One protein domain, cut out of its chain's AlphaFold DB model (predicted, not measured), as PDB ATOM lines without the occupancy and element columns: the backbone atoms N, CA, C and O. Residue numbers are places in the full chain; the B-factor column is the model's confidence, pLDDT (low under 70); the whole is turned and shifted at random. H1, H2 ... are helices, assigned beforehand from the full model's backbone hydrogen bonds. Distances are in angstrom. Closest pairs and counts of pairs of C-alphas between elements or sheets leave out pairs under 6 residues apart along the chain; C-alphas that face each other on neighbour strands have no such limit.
ATOM      1  N   GLN A   2     -11.987  40.790 -14.988       88.06
ATOM      2  CA  GLN A   2     -11.866  41.530 -13.717       88.06
ATOM      3  C   GLN A   2     -12.897  42.647 -13.506       88.06
ATOM      4  O   GLN A   2     -13.431  42.775 -12.413       88.06
ATOM      5  N   ALA A   3     -13.255  43.384 -14.563       91.25
ATOM      6  CA  ALA A   3     -14.151  44.537 -14.451       91.25
ATOM      7  C   ALA A   3     -15.513  44.217 -13.802       91.25
ATOM      8  O   ALA A   3     -16.017  45.013 -13.012       91.25
ATOM      9  N   TRP A   4     -16.103  43.051 -14.096       94.56
ATOM     10  CA  TRP A   4     -17.386  42.672 -13.494       94.56
ATOM     11  C   TRP A   4     -17.233  42.297 -12.016       94.56
ATOM     12  O   TRP A   4     -18.116  42.621 -11.229       94.56
ATOM     13  N   ILE A   5     -16.116  41.663 -11.635       93.88
ATOM     14  CA  ILE A   5     -15.826  41.304 -10.242       93.88
ATOM     15  C   ILE A   5     -15.662  42.577  -9.420       93.88
ATOM     16  O   ILE A   5     -16.310  42.731  -8.390       93.88
ATOM     17  N   ASP A   6     -14.843  43.510  -9.905       94.06
ATOM     18  CA  ASP A   6     -14.590  44.770  -9.209       94.06
ATOM     19  C   ASP A   6     -15.891  45.585  -9.075       94.06
ATOM     20  O   ASP A   6     -16.200  46.086  -7.996       94.06
ATOM     21  N   THR A   7     -16.721  45.618 -10.125       94.19
ATOM     22  CA  THR A   7     -18.040  46.279 -10.093       94.19
ATOM     23  C   THR A   7     -18.990  45.625  -9.086       94.19
ATOM     24  O   THR A   7     -19.642  46.327  -8.315       94.19
ATOM     25  N   ALA A   8     -19.070  44.291  -9.068       93.88
ATOM     26  CA  ALA A   8     -19.933  43.563  -8.141       93.88
ATOM     27  C   ALA A   8     -19.526  43.808  -6.680       93.88
ATOM     28  O   ALA A   8     -20.386  44.028  -5.828       93.88
ATOM     29  N   ARG A   9     -18.219  43.838  -6.394       94.44
ATOM     30  CA  ARG A   9     -17.696  44.120  -5.049       94.44
ATOM     31  C   ARG A   9     -17.926  45.569  -4.628       94.44
ATOM     32  O   ARG A   9     -18.298  45.808  -3.483       94.44
ATOM     33  N   GLU A  10     -17.772  46.526  -5.542       94.94
ATOM     34  CA  GLU A  10     -18.061  47.941  -5.279       94.94
ATOM     35  C   GLU A  10     -19.543  48.162  -4.937       94.94
ATOM     36  O   GLU A  10     -19.869  48.898  -4.008       94.94
ATOM     37  N   GLN A  11     -20.457  47.491  -5.645       93.94
ATOM     38  CA  GLN A  11     -21.886  47.524  -5.321       93.94
ATOM     39  C   GLN A  11     -22.169  46.870  -3.967       93.94
ATOM     40  O   GLN A  11     -22.827  47.471  -3.126       93.94
ATOM     41  N   ALA A  12     -21.603  45.687  -3.719       93.81
ATOM     42  CA  ALA A  12     -21.769  44.980  -2.454       93.81
ATOM     43  C   ALA A  12     -21.265  45.784  -1.247       93.81
ATOM     44  O   ALA A  12     -21.821  45.674  -0.158       93.81
ATOM     45  N   LYS A  13     -20.228  46.609  -1.436       94.56
ATOM     46  CA  LYS A  13     -19.690  47.488  -0.395       94.56
ATOM     47  C   LYS A  13     -20.679  48.575   0.025       94.56
ATOM     48  O   LYS A  13     -20.721  48.905   1.204       94.56
ATOM     49  N   LYS A  14     -21.486  49.095  -0.904       93.38
ATOM     50  CA  LYS A  14     -22.521  50.104  -0.607       93.38
ATOM     51  C   LYS A  14     -23.633  49.551   0.285       93.38
ATOM     52  O   LYS A  14     -24.203  50.306   1.060       93.38
ATOM     53  N   ASP A  15     -23.873  48.245   0.197       93.25
ATOM     54  CA  ASP A  15     -24.913  47.542   0.950       93.25
ATOM     55  C   ASP A  15     -24.355  46.727   2.134       93.25
ATOM     56  O   ASP A  15     -25.085  45.921   2.706       93.25
ATOM     57  N   GLU A  16     -23.063  46.873   2.469       91.69
ATOM     58  CA  GLU A  16     -22.364  46.106   3.522       91.69
ATOM     59  C   GLU A  16     -22.465  44.571   3.357       91.69
ATOM     60  O   GLU A  16     -22.465  43.802   4.314       91.69
ATOM     61  N   ARG A  17     -22.530  44.091   2.108       93.62
ATOM     62  CA  ARG A  17     -22.740  42.673   1.738       93.62
ATOM     63  C   ARG A  17     -21.558  42.050   0.999       93.62
ATOM     64  O   ARG A  17     -21.739  41.127   0.195       93.62
ATOM     65  N   VAL A  18     -20.349  42.552   1.234       94.81
ATOM     66  CA  VAL A  18     -19.139  42.123   0.510       94.81
ATOM     67  C   VAL A  18     -18.880  40.629   0.693       94.81
ATOM     68  O   VAL A  18     -18.717  39.936  -0.302       94.81
ATOM     69  N   GLU A  19     -18.947  40.109   1.920       95.88
ATOM     70  CA  GLU A  19     -18.648  38.697   2.209       95.88
ATOM     71  C   GLU A  19     -19.564  37.728   1.447       95.88
ATOM     72  O   GLU A  19     -19.109  36.829   0.738       95.88
ATOM     73  N   VAL A  20     -20.882  37.936   1.536       95.31
ATOM     74  CA  VAL A  20     -21.866  37.097   0.834       95.31
ATOM     75  C   VAL A  20     -21.683  37.208  -0.680       95.31
ATOM     76  O   VAL A  20     -21.751  36.202  -1.392       95.31
ATOM     77  N   SER A  21     -21.408  38.413  -1.179       96.00
ATOM     78  CA  SER A  21     -21.160  38.646  -2.604       96.00
ATOM     79  C   SER A  21     -19.894  37.934  -3.078       96.00
ATOM     80  O   SER A  21     -19.919  37.288  -4.125       96.00
ATOM     81  N   ASP A  22     -18.830  37.953  -2.279       97.56
ATOM     82  CA  ASP A  22     -17.569  37.267  -2.542       97.56
ATOM     83  C   ASP A  22     -17.763  35.736  -2.592       97.56
ATOM     84  O   ASP A  22     -17.273  35.082  -3.519       97.56
ATOM     85  N   ILE A  23     -18.603  35.155  -1.723       98.00
ATOM     86  CA  ILE A  23     -19.007  33.738  -1.837       98.00
ATOM     87  C   ILE A  23     -19.687  33.459  -3.188       98.00
ATOM     88  O   ILE A  23     -19.411  32.442  -3.835       98.00
ATOM     89  N   HIS A  24     -20.597  34.327  -3.632       97.12
ATOM     90  CA  HIS A  24     -21.287  34.150  -4.912       97.12
ATOM     91  C   HIS A  24     -20.358  34.332  -6.115       97.12
ATOM     92  O   HIS A  24     -20.447  33.546  -7.063       97.12
ATOM     93  N   ILE A  25     -19.424  35.282  -6.056       97.06
ATOM     94  CA  ILE A  25     -18.362  35.450  -7.052       97.06
ATOM     95  C   ILE A  25     -17.556  34.154  -7.161       97.06
ATOM     96  O   ILE A  25     -17.447  33.596  -8.253       97.06
ATOM     97  N   GLY A  26     -17.089  33.607  -6.034       97.50
ATOM     98  CA  GLY A  26     -16.400  32.316  -5.996       97.50
ATOM     99  C   GLY A  26     -17.209  31.194  -6.651       97.50
ATOM    100  O   GLY A  26     -16.688  30.441  -7.475       97.50
ATOM    101  N   LYS A  27     -18.517  31.126  -6.368       97.75
ATOM    102  CA  LYS A  27     -19.408  30.120  -6.966       97.75
ATOM    103  C   LYS A  27     -19.528  30.243  -8.488       97.75
ATOM    104  O   LYS A  27     -19.631  29.222  -9.169       97.75
ATOM    105  N   ILE A  28     -19.551  31.464  -9.021       96.44
ATOM    106  CA  ILE A  28     -19.583  31.718 -10.470       96.44
ATOM    107  C   ILE A  28     -18.264  31.263 -11.101       96.44
ATOM    108  O   ILE A  28     -18.275  30.542 -12.098       96.44
ATOM    109  N   LEU A  29     -17.132  31.608 -10.479       95.81
ATOM    110  CA  LEU A  29     -15.800  31.208 -10.935       95.81
ATOM    111  C   LEU A  29     -15.642  29.678 -10.991       95.81
ATOM    112  O   LEU A  29     -15.167  29.144 -11.997       95.81
ATOM    113  N   GLY A  30     -16.103  28.963  -9.961       95.06
ATOM    114  CA  GLY A  30     -16.039  27.496  -9.896       95.06
ATOM    115  C   GLY A  30     -16.909  26.789 -10.940       95.06
ATOM    116  O   GLY A  30     -16.588  25.684 -11.376       95.06
ATOM    117  N   ARG A  31     -17.982  27.440 -11.407       94.25
ATOM    118  CA  ARG A  31     -18.871  26.926 -12.464       94.25
ATOM    119  C   ARG A  31     -18.458  27.322 -13.878       94.25
ATOM    120  O   ARG A  31     -19.168  26.982 -14.821       94.25
ATOM    121  N   SER A  32     -17.320  27.995 -14.042       91.81
ATOM    122  CA  SER A  32     -16.783  28.328 -15.363       91.81
ATOM    123  C   SER A  32     -16.718  27.099 -16.279       91.81
ATOM    124  O   SER A  32     -16.470  25.964 -15.841       91.81
ATOM    125  N   SER A  33     -16.989  27.331 -17.562       86.62
ATOM    126  CA  SER A  33     -16.927  26.299 -18.588       86.62
ATOM    127  C   SER A  33     -15.481  25.908 -18.878       86.62
ATOM    128  O   SER A  33     -14.548  26.708 -18.777       86.62
ATOM    129  N   THR A  34     -15.296  24.646 -19.249       88.62
ATOM    130  CA  THR A  34     -14.032  24.175 -19.811       88.62
ATOM    131  C   THR A  34     -13.925  24.695 -21.241       88.62
ATOM    132  O   THR A  34     -14.884  24.595 -22.004       88.62
ATOM    133  N   HIS A  35     -12.773  25.248 -21.616       86.38
ATOM    134  CA  HIS A  35     -12.510  25.695 -22.987       86.38
ATOM    135  C   HIS A  35     -11.202  25.080 -23.471       86.38
ATOM    136  O   HIS A  35     -10.219  25.103 -22.738       86.38
ATOM    137  N   ASN A  36     -11.195  24.499 -24.674       85.31
ATOM    138  CA  ASN A  36     -10.045  23.776 -25.235       85.31
ATOM    139  C   ASN A  36      -9.450  22.730 -24.271       85.31
ATOM    140  O   ASN A  36      -8.237  22.620 -24.144       85.31
ATOM    141  N   ASN A  37     -10.308  21.994 -23.552       81.69
ATOM    142  CA  ASN A  37      -9.929  21.037 -22.500       81.69
ATOM    143  C   ASN A  37      -9.150  21.629 -21.308       81.69
ATOM    144  O   ASN A  37      -8.644  20.882 -20.474       81.69
ATOM    145  N   ILE A  38      -9.107  22.956 -21.173       85.00
ATOM    146  CA  ILE A  38      -8.445  23.651 -20.070       85.00
ATOM    147  C   ILE A  38      -9.501  24.129 -19.073       85.00
ATOM    148  O   ILE A  38     -10.426  24.880 -19.406       85.00
ATOM    149  N   TRP A  39      -9.350  23.680 -17.830       91.62
ATOM    150  CA  TRP A  39     -10.089  24.177 -16.677       91.62
ATOM    151  C   TRP A  39      -9.261  23.967 -15.392       91.62
ATOM    152  O   TRP A  39      -8.713  22.873 -15.225       91.62
ATOM    153  N   PRO A  40      -9.208  24.945 -14.466       93.44
ATOM    154  CA  PRO A  40      -9.778  26.291 -14.576       93.44
ATOM    155  C   PRO A  40      -9.083  27.128 -15.660       93.44
ATOM    156  O   PRO A  40      -7.917  26.912 -15.979       93.44
ATOM    157  N   GLN A  41      -9.812  28.067 -16.264       93.25
ATOM    158  CA  GLN A  41      -9.239  28.984 -17.254       93.25
ATOM    159  C   GLN A  41      -8.259  29.956 -16.587       93.25
ATOM    160  O   GLN A  41      -8.473  30.367 -15.449       93.25
ATOM    161  N   GLU A  42      -7.254  30.425 -17.328       93.50
ATOM    162  CA  GLU A  42      -6.250  31.367 -16.809       93.50
ATOM    163  C   GLU A  42      -6.880  32.633 -16.203       93.50
ATOM    164  O   GLU A  42      -6.456  33.099 -15.150       93.50
ATOM    165  N   ALA A  43      -7.955  33.148 -16.807       93.25
ATOM    166  CA  ALA A  43      -8.680  34.307 -16.287       93.25
ATOM    167  C   ALA A  43      -9.349  34.050 -14.922       93.25
ATOM    168  O   ALA A  43      -9.494  34.982 -14.131       93.25
ATOM    169  N   VAL A  44      -9.761  32.805 -14.648       95.25
ATOM    170  CA  VAL A  44     -10.307  32.384 -13.349       95.25
ATOM    171  C   VAL A  44      -9.180  32.266 -12.332       95.25
ATOM    172  O   VAL A  44      -9.300  32.836 -11.250       95.25
ATOM    173  N   CYS A  45      -8.077  31.606 -12.699       95.94
ATOM    174  CA  CYS A  45      -6.906  31.492 -11.833       95.94
ATOM    175  C   CYS A  45      -6.380  32.874 -11.432       95.94
ATOM    176  O   CYS A  45      -6.232  33.172 -10.253       95.94
ATOM    177  N   TYR A  46      -6.219  33.773 -12.407       96.19
ATOM    178  CA  TYR A  46      -5.796  35.148 -12.165       96.19
ATOM    179  C   TYR A  46      -6.758  35.907 -11.239       96.19
ATOM    180  O   TYR A  46      -6.313  36.687 -10.403       96.19
ATOM    181  N   ALA A  47      -8.075  35.704 -11.352       96.25
ATOM    182  CA  ALA A  47      -9.040  36.327 -10.445       96.25
ATOM    183  C   ALA A  47      -8.896  35.831  -9.002       96.25
ATOM    184  O   ALA A  47      -8.846  36.653  -8.089       96.25
ATOM    185  N   ILE A  48      -8.793  34.519  -8.803       97.31
ATOM    186  CA  ILE A  48      -8.663  33.912  -7.475       97.31
ATOM    187  C   ILE A  48      -7.340  34.320  -6.829       97.31
ATOM    188  O   ILE A  48      -7.345  34.809  -5.701       97.31
ATOM    189  N   ASP A  49      -6.230  34.176  -7.552       97.31
ATOM    190  CA  ASP A  49      -4.896  34.475  -7.035       97.31
ATOM    191  C   ASP A  49      -4.705  35.975  -6.767       97.31
ATOM    192  O   ASP A  49      -4.100  36.344  -5.763       97.31
ATOM    193  N   ARG A  50      -5.275  36.858  -7.603       96.12
ATOM    194  CA  ARG A  50      -5.241  38.314  -7.371       96.12
ATOM    195  C   ARG A  50      -6.031  38.717  -6.129       96.12
ATOM    196  O   ARG A  50      -5.587  39.588  -5.389       96.12
ATOM    197  N   LEU A  51      -7.235  38.170  -5.955       95.06
ATOM    198  CA  LEU A  51      -8.139  38.595  -4.884       95.06
ATOM    199  C   LEU A  51      -7.738  37.979  -3.546       95.06
ATOM    200  O   LEU A  51      -7.752  38.674  -2.537       95.06
ATOM    201  N   ASN A  52      -7.388  36.691  -3.542       96.38
ATOM    202  CA  ASN A  52      -6.967  35.936  -2.365       96.38
ATOM    203  C   ASN A  52      -7.911  36.072  -1.144       96.38
ATOM    204  O   ASN A  52      -7.470  36.007  -0.001       96.38
ATOM    205  N   VAL A  53      -9.215  36.227  -1.390       97.19
ATOM    206  CA  VAL A  53     -10.255  36.393  -0.360       97.19
ATOM    207  C   VAL A  53     -10.850  35.041   0.027       97.19
ATOM    208  O   VAL A  53     -11.195  34.245  -0.850       97.19
ATOM    209  N   ASP A  54     -11.002  34.778   1.322       97.94
ATOM    210  CA  ASP A  54     -11.430  33.472   1.836       97.94
ATOM    211  C   ASP A  54     -12.869  33.120   1.448       97.94
ATOM    212  O   ASP A  54     -13.160  31.980   1.082       97.94
ATOM    213  N   GLU A  55     -13.756  34.108   1.398       98.19
ATOM    214  CA  GLU A  55     -15.136  33.967   0.939       98.19
ATOM    215  C   GLU A  55     -15.198  33.515  -0.526       98.19
ATOM    216  O   GLU A  55     -15.948  32.593  -0.866       98.19
ATOM    217  N   ILE A  56     -14.350  34.093  -1.388       97.94
ATOM    218  CA  ILE A  56     -14.231  33.701  -2.800       97.94
ATOM    219  C   ILE A  56     -13.700  32.272  -2.906       97.94
ATOM    220  O   ILE A  56     -14.272  31.459  -3.635       97.94
ATOM    221  N   LYS A  57     -12.639  31.938  -2.161       98.38
ATOM    222  CA  LYS A  57     -12.057  30.583  -2.140       98.38
ATOM    223  C   LYS A  57     -13.091  29.544  -1.709       98.38
ATOM    224  O   LYS A  57     -13.258  28.521  -2.372       98.38
ATOM    225  N   ARG A  58     -13.840  29.833  -0.641       98.00
ATOM    226  CA  ARG A  58     -14.909  28.972  -0.127       98.00
ATOM    227  C   ARG A  58     -16.015  28.786  -1.160       98.00
ATOM    228  O   ARG A  58     -16.420  27.657  -1.431       98.00
ATOM    229  N   GLY A  59     -16.489  29.876  -1.764       98.06
ATOM    230  CA  GLY A  59     -17.490  29.829  -2.827       98.06
ATOM    231  C   GLY A  59     -17.035  29.000  -4.031       98.06
ATOM    232  O   GLY A  59     -17.822  28.223  -4.576       98.06
ATOM    233  N   PHE A  60     -15.760  29.130  -4.403       98.19
ATOM    234  CA  PHE A  60     -15.134  28.368  -5.477       98.19
ATOM    235  C   PHE A  60     -15.126  26.868  -5.176       98.19
ATOM    236  O   PHE A  60     -15.695  26.109  -5.957       98.19
ATOM    237  N   ILE A  61     -14.583  26.445  -4.029       97.69
ATOM    238  CA  ILE A  61     -14.545  25.027  -3.622       97.69
ATOM    239  C   ILE A  61     -15.955  24.423  -3.625       97.69
ATOM    240  O   ILE A  61     -16.181  23.393  -4.261       97.69
ATOM    241  N   ILE A  62     -16.923  25.112  -3.005       96.44
ATOM    242  CA  ILE A  62     -18.324  24.667  -2.952       96.44
ATOM    243  C   ILE A  62     -18.886  24.465  -4.361       96.44
ATOM    244  O   ILE A  62     -19.577  23.482  -4.626       96.44
ATOM    245  N   ALA A  63     -18.646  25.402  -5.279       96.88
ATOM    246  CA  ALA A  63     -19.140  25.272  -6.643       96.88
ATOM    247  C   ALA A  63     -18.473  24.126  -7.405       96.88
ATOM    248  O   ALA A  63     -19.165  23.444  -8.156       96.88
ATOM    249  N   VAL A  64     -17.173  23.904  -7.206       96.12
ATOM    250  CA  VAL A  64     -16.423  22.829  -7.867       96.12
ATOM    251  C   VAL A  64     -16.894  21.455  -7.398       96.12
ATOM    252  O   VAL A  64     -17.163  20.600  -8.237       96.12
ATOM    253  N   GLN A  65     -17.068  21.257  -6.090       93.62
ATOM    254  CA  GLN A  65     -17.609  20.011  -5.534       93.62
ATOM    255  C   GLN A  65     -19.030  19.750  -6.053       93.62
ATOM    256  O   GLN A  65     -19.322  18.691  -6.603       93.62
ATOM    257  N   ASN A  66     -19.901  20.764  -6.002       91.75
ATOM    258  CA  ASN A  66     -21.278  20.639  -6.485       91.75
ATOM    259  C   ASN A  66     -21.393  20.475  -8.010       91.75
ATOM    260  O   ASN A  66     -22.440  20.051  -8.495       91.75
ATOM    261  N   LYS A  67     -20.354  20.818  -8.785       88.56
ATOM    262  CA  LYS A  67     -20.351  20.668 -10.249       88.56
ATOM    263  C   LYS A  67     -20.378  19.196 -10.677       88.56
ATOM    264  O   LYS A  67     -20.862  18.929 -11.773       88.56
ATOM    265  N   ARG A  68     -19.913  18.260  -9.832       86.56
ATOM    266  CA  ARG A  68     -19.995  16.804 -10.079       86.56
ATOM    267  C   ARG A  68     -21.442  16.328 -10.243       86.56
ATOM    268  O   ARG A  68     -21.699  15.435 -11.040       86.56
ATOM    269  N   GLY A  69     -22.376  16.937  -9.513       87.94
ATOM    270  CA  GLY A  69     -23.734  16.419  -9.371       87.94
ATOM    271  C   GLY A  69     -23.804  15.215  -8.427       87.94
ATOM    272  O   GLY A  69     -22.853  14.915  -7.701       87.94
ATOM    273  N   ALA A  70     -24.960  14.548  -8.415       84.69
ATOM    274  CA  ALA A  70     -25.171  13.344  -7.618       84.69
ATOM    275  C   ALA A  70     -24.437  12.143  -8.237       84.69
ATOM    276  O   ALA A  70     -24.529  11.924  -9.444       84.69
TER     277      ALA A  70
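This is residues 2 to 70 of the 132 residues of an uncharacterized protein of bacterium (UniProt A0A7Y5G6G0). Helix H2 lies in the middle, between H1, with which it forms a helical hairpin, and H4, which packs closely on it; H3 lies over one side of H2, near H1, H2 and H4 but clearly touching none of them. The long loop from H2 to H3, residues 31 to 41, and the turn of the H1-H2 hairpin lie toward opposite ends of the longest axis. The printed part has 69 residues with four named helices, H1, H2, H3 and H4 in this order, and no named strand; the class is all helix. It is compact, with a radius of gyration of the C-alphas of 12.2 A, and the C-alphas span 38 by 27 by 16 A.

H1 is residues 2 to 14, 18.9 A from first to last C-alpha, and begins with C-alpha 2 at (-11.866, 41.530, -13.717). H2 is residues 18 to 30, 18.2 A long, with C-alpha 18 at (-19.139, 42.123, 0.510). H3 is residues 42 to 51, 14.1 A long. H4, the longest helix by residues, is residues 54 to 67, 19.7 A long, and ends with C-alpha 67 at (-20.351, 20.668, -10.249).

H1 and H2 touch and form a helical hairpin, opposite ways at a shallow tilt of 25 degrees; their closest C-alphas, those of Ala 12 and Val 18, are 4.9 A apart. H2 and H4 touch with 40 pairs of C-alphas within 8 A, the closest being those of Gly 26 and Ile 56, 4.1 A apart. They run the same way at a tilt of 37 degrees, only just steep. H3 is close to H2 but not clearly touching it: the closest C-alphas, those of Leu 29 and Val 44, are 6.1 A apart, and the two run opposite ways at a shallow tilt of 22 degrees. H3 is also close to H1 but not clearly touching it, with the closest C-alphas, those of Gln 2 and Ala 47, 6.8 A apart. H3 and H4 are likewise close but not clearly touching, with the closest C-alphas, those of Ile 48 and Lys 57, 7.1 A apart. H1 and H4 are apart. In H2, H3 and H4 every O i to N i+4 pair is within hydrogen-bond range; in H1, 8 of 9 are.

The two C-alphas farthest apart, those of Lys 14 and Asn 37, are 38.5 A apart. The printed part has no cut. The link from H2 to H3, 11 residues, is long; the links from H1 to H2 and from H3 to H4 are tight. The mean pLDDT of the printed part is 93.9, and no printed residue is under 70.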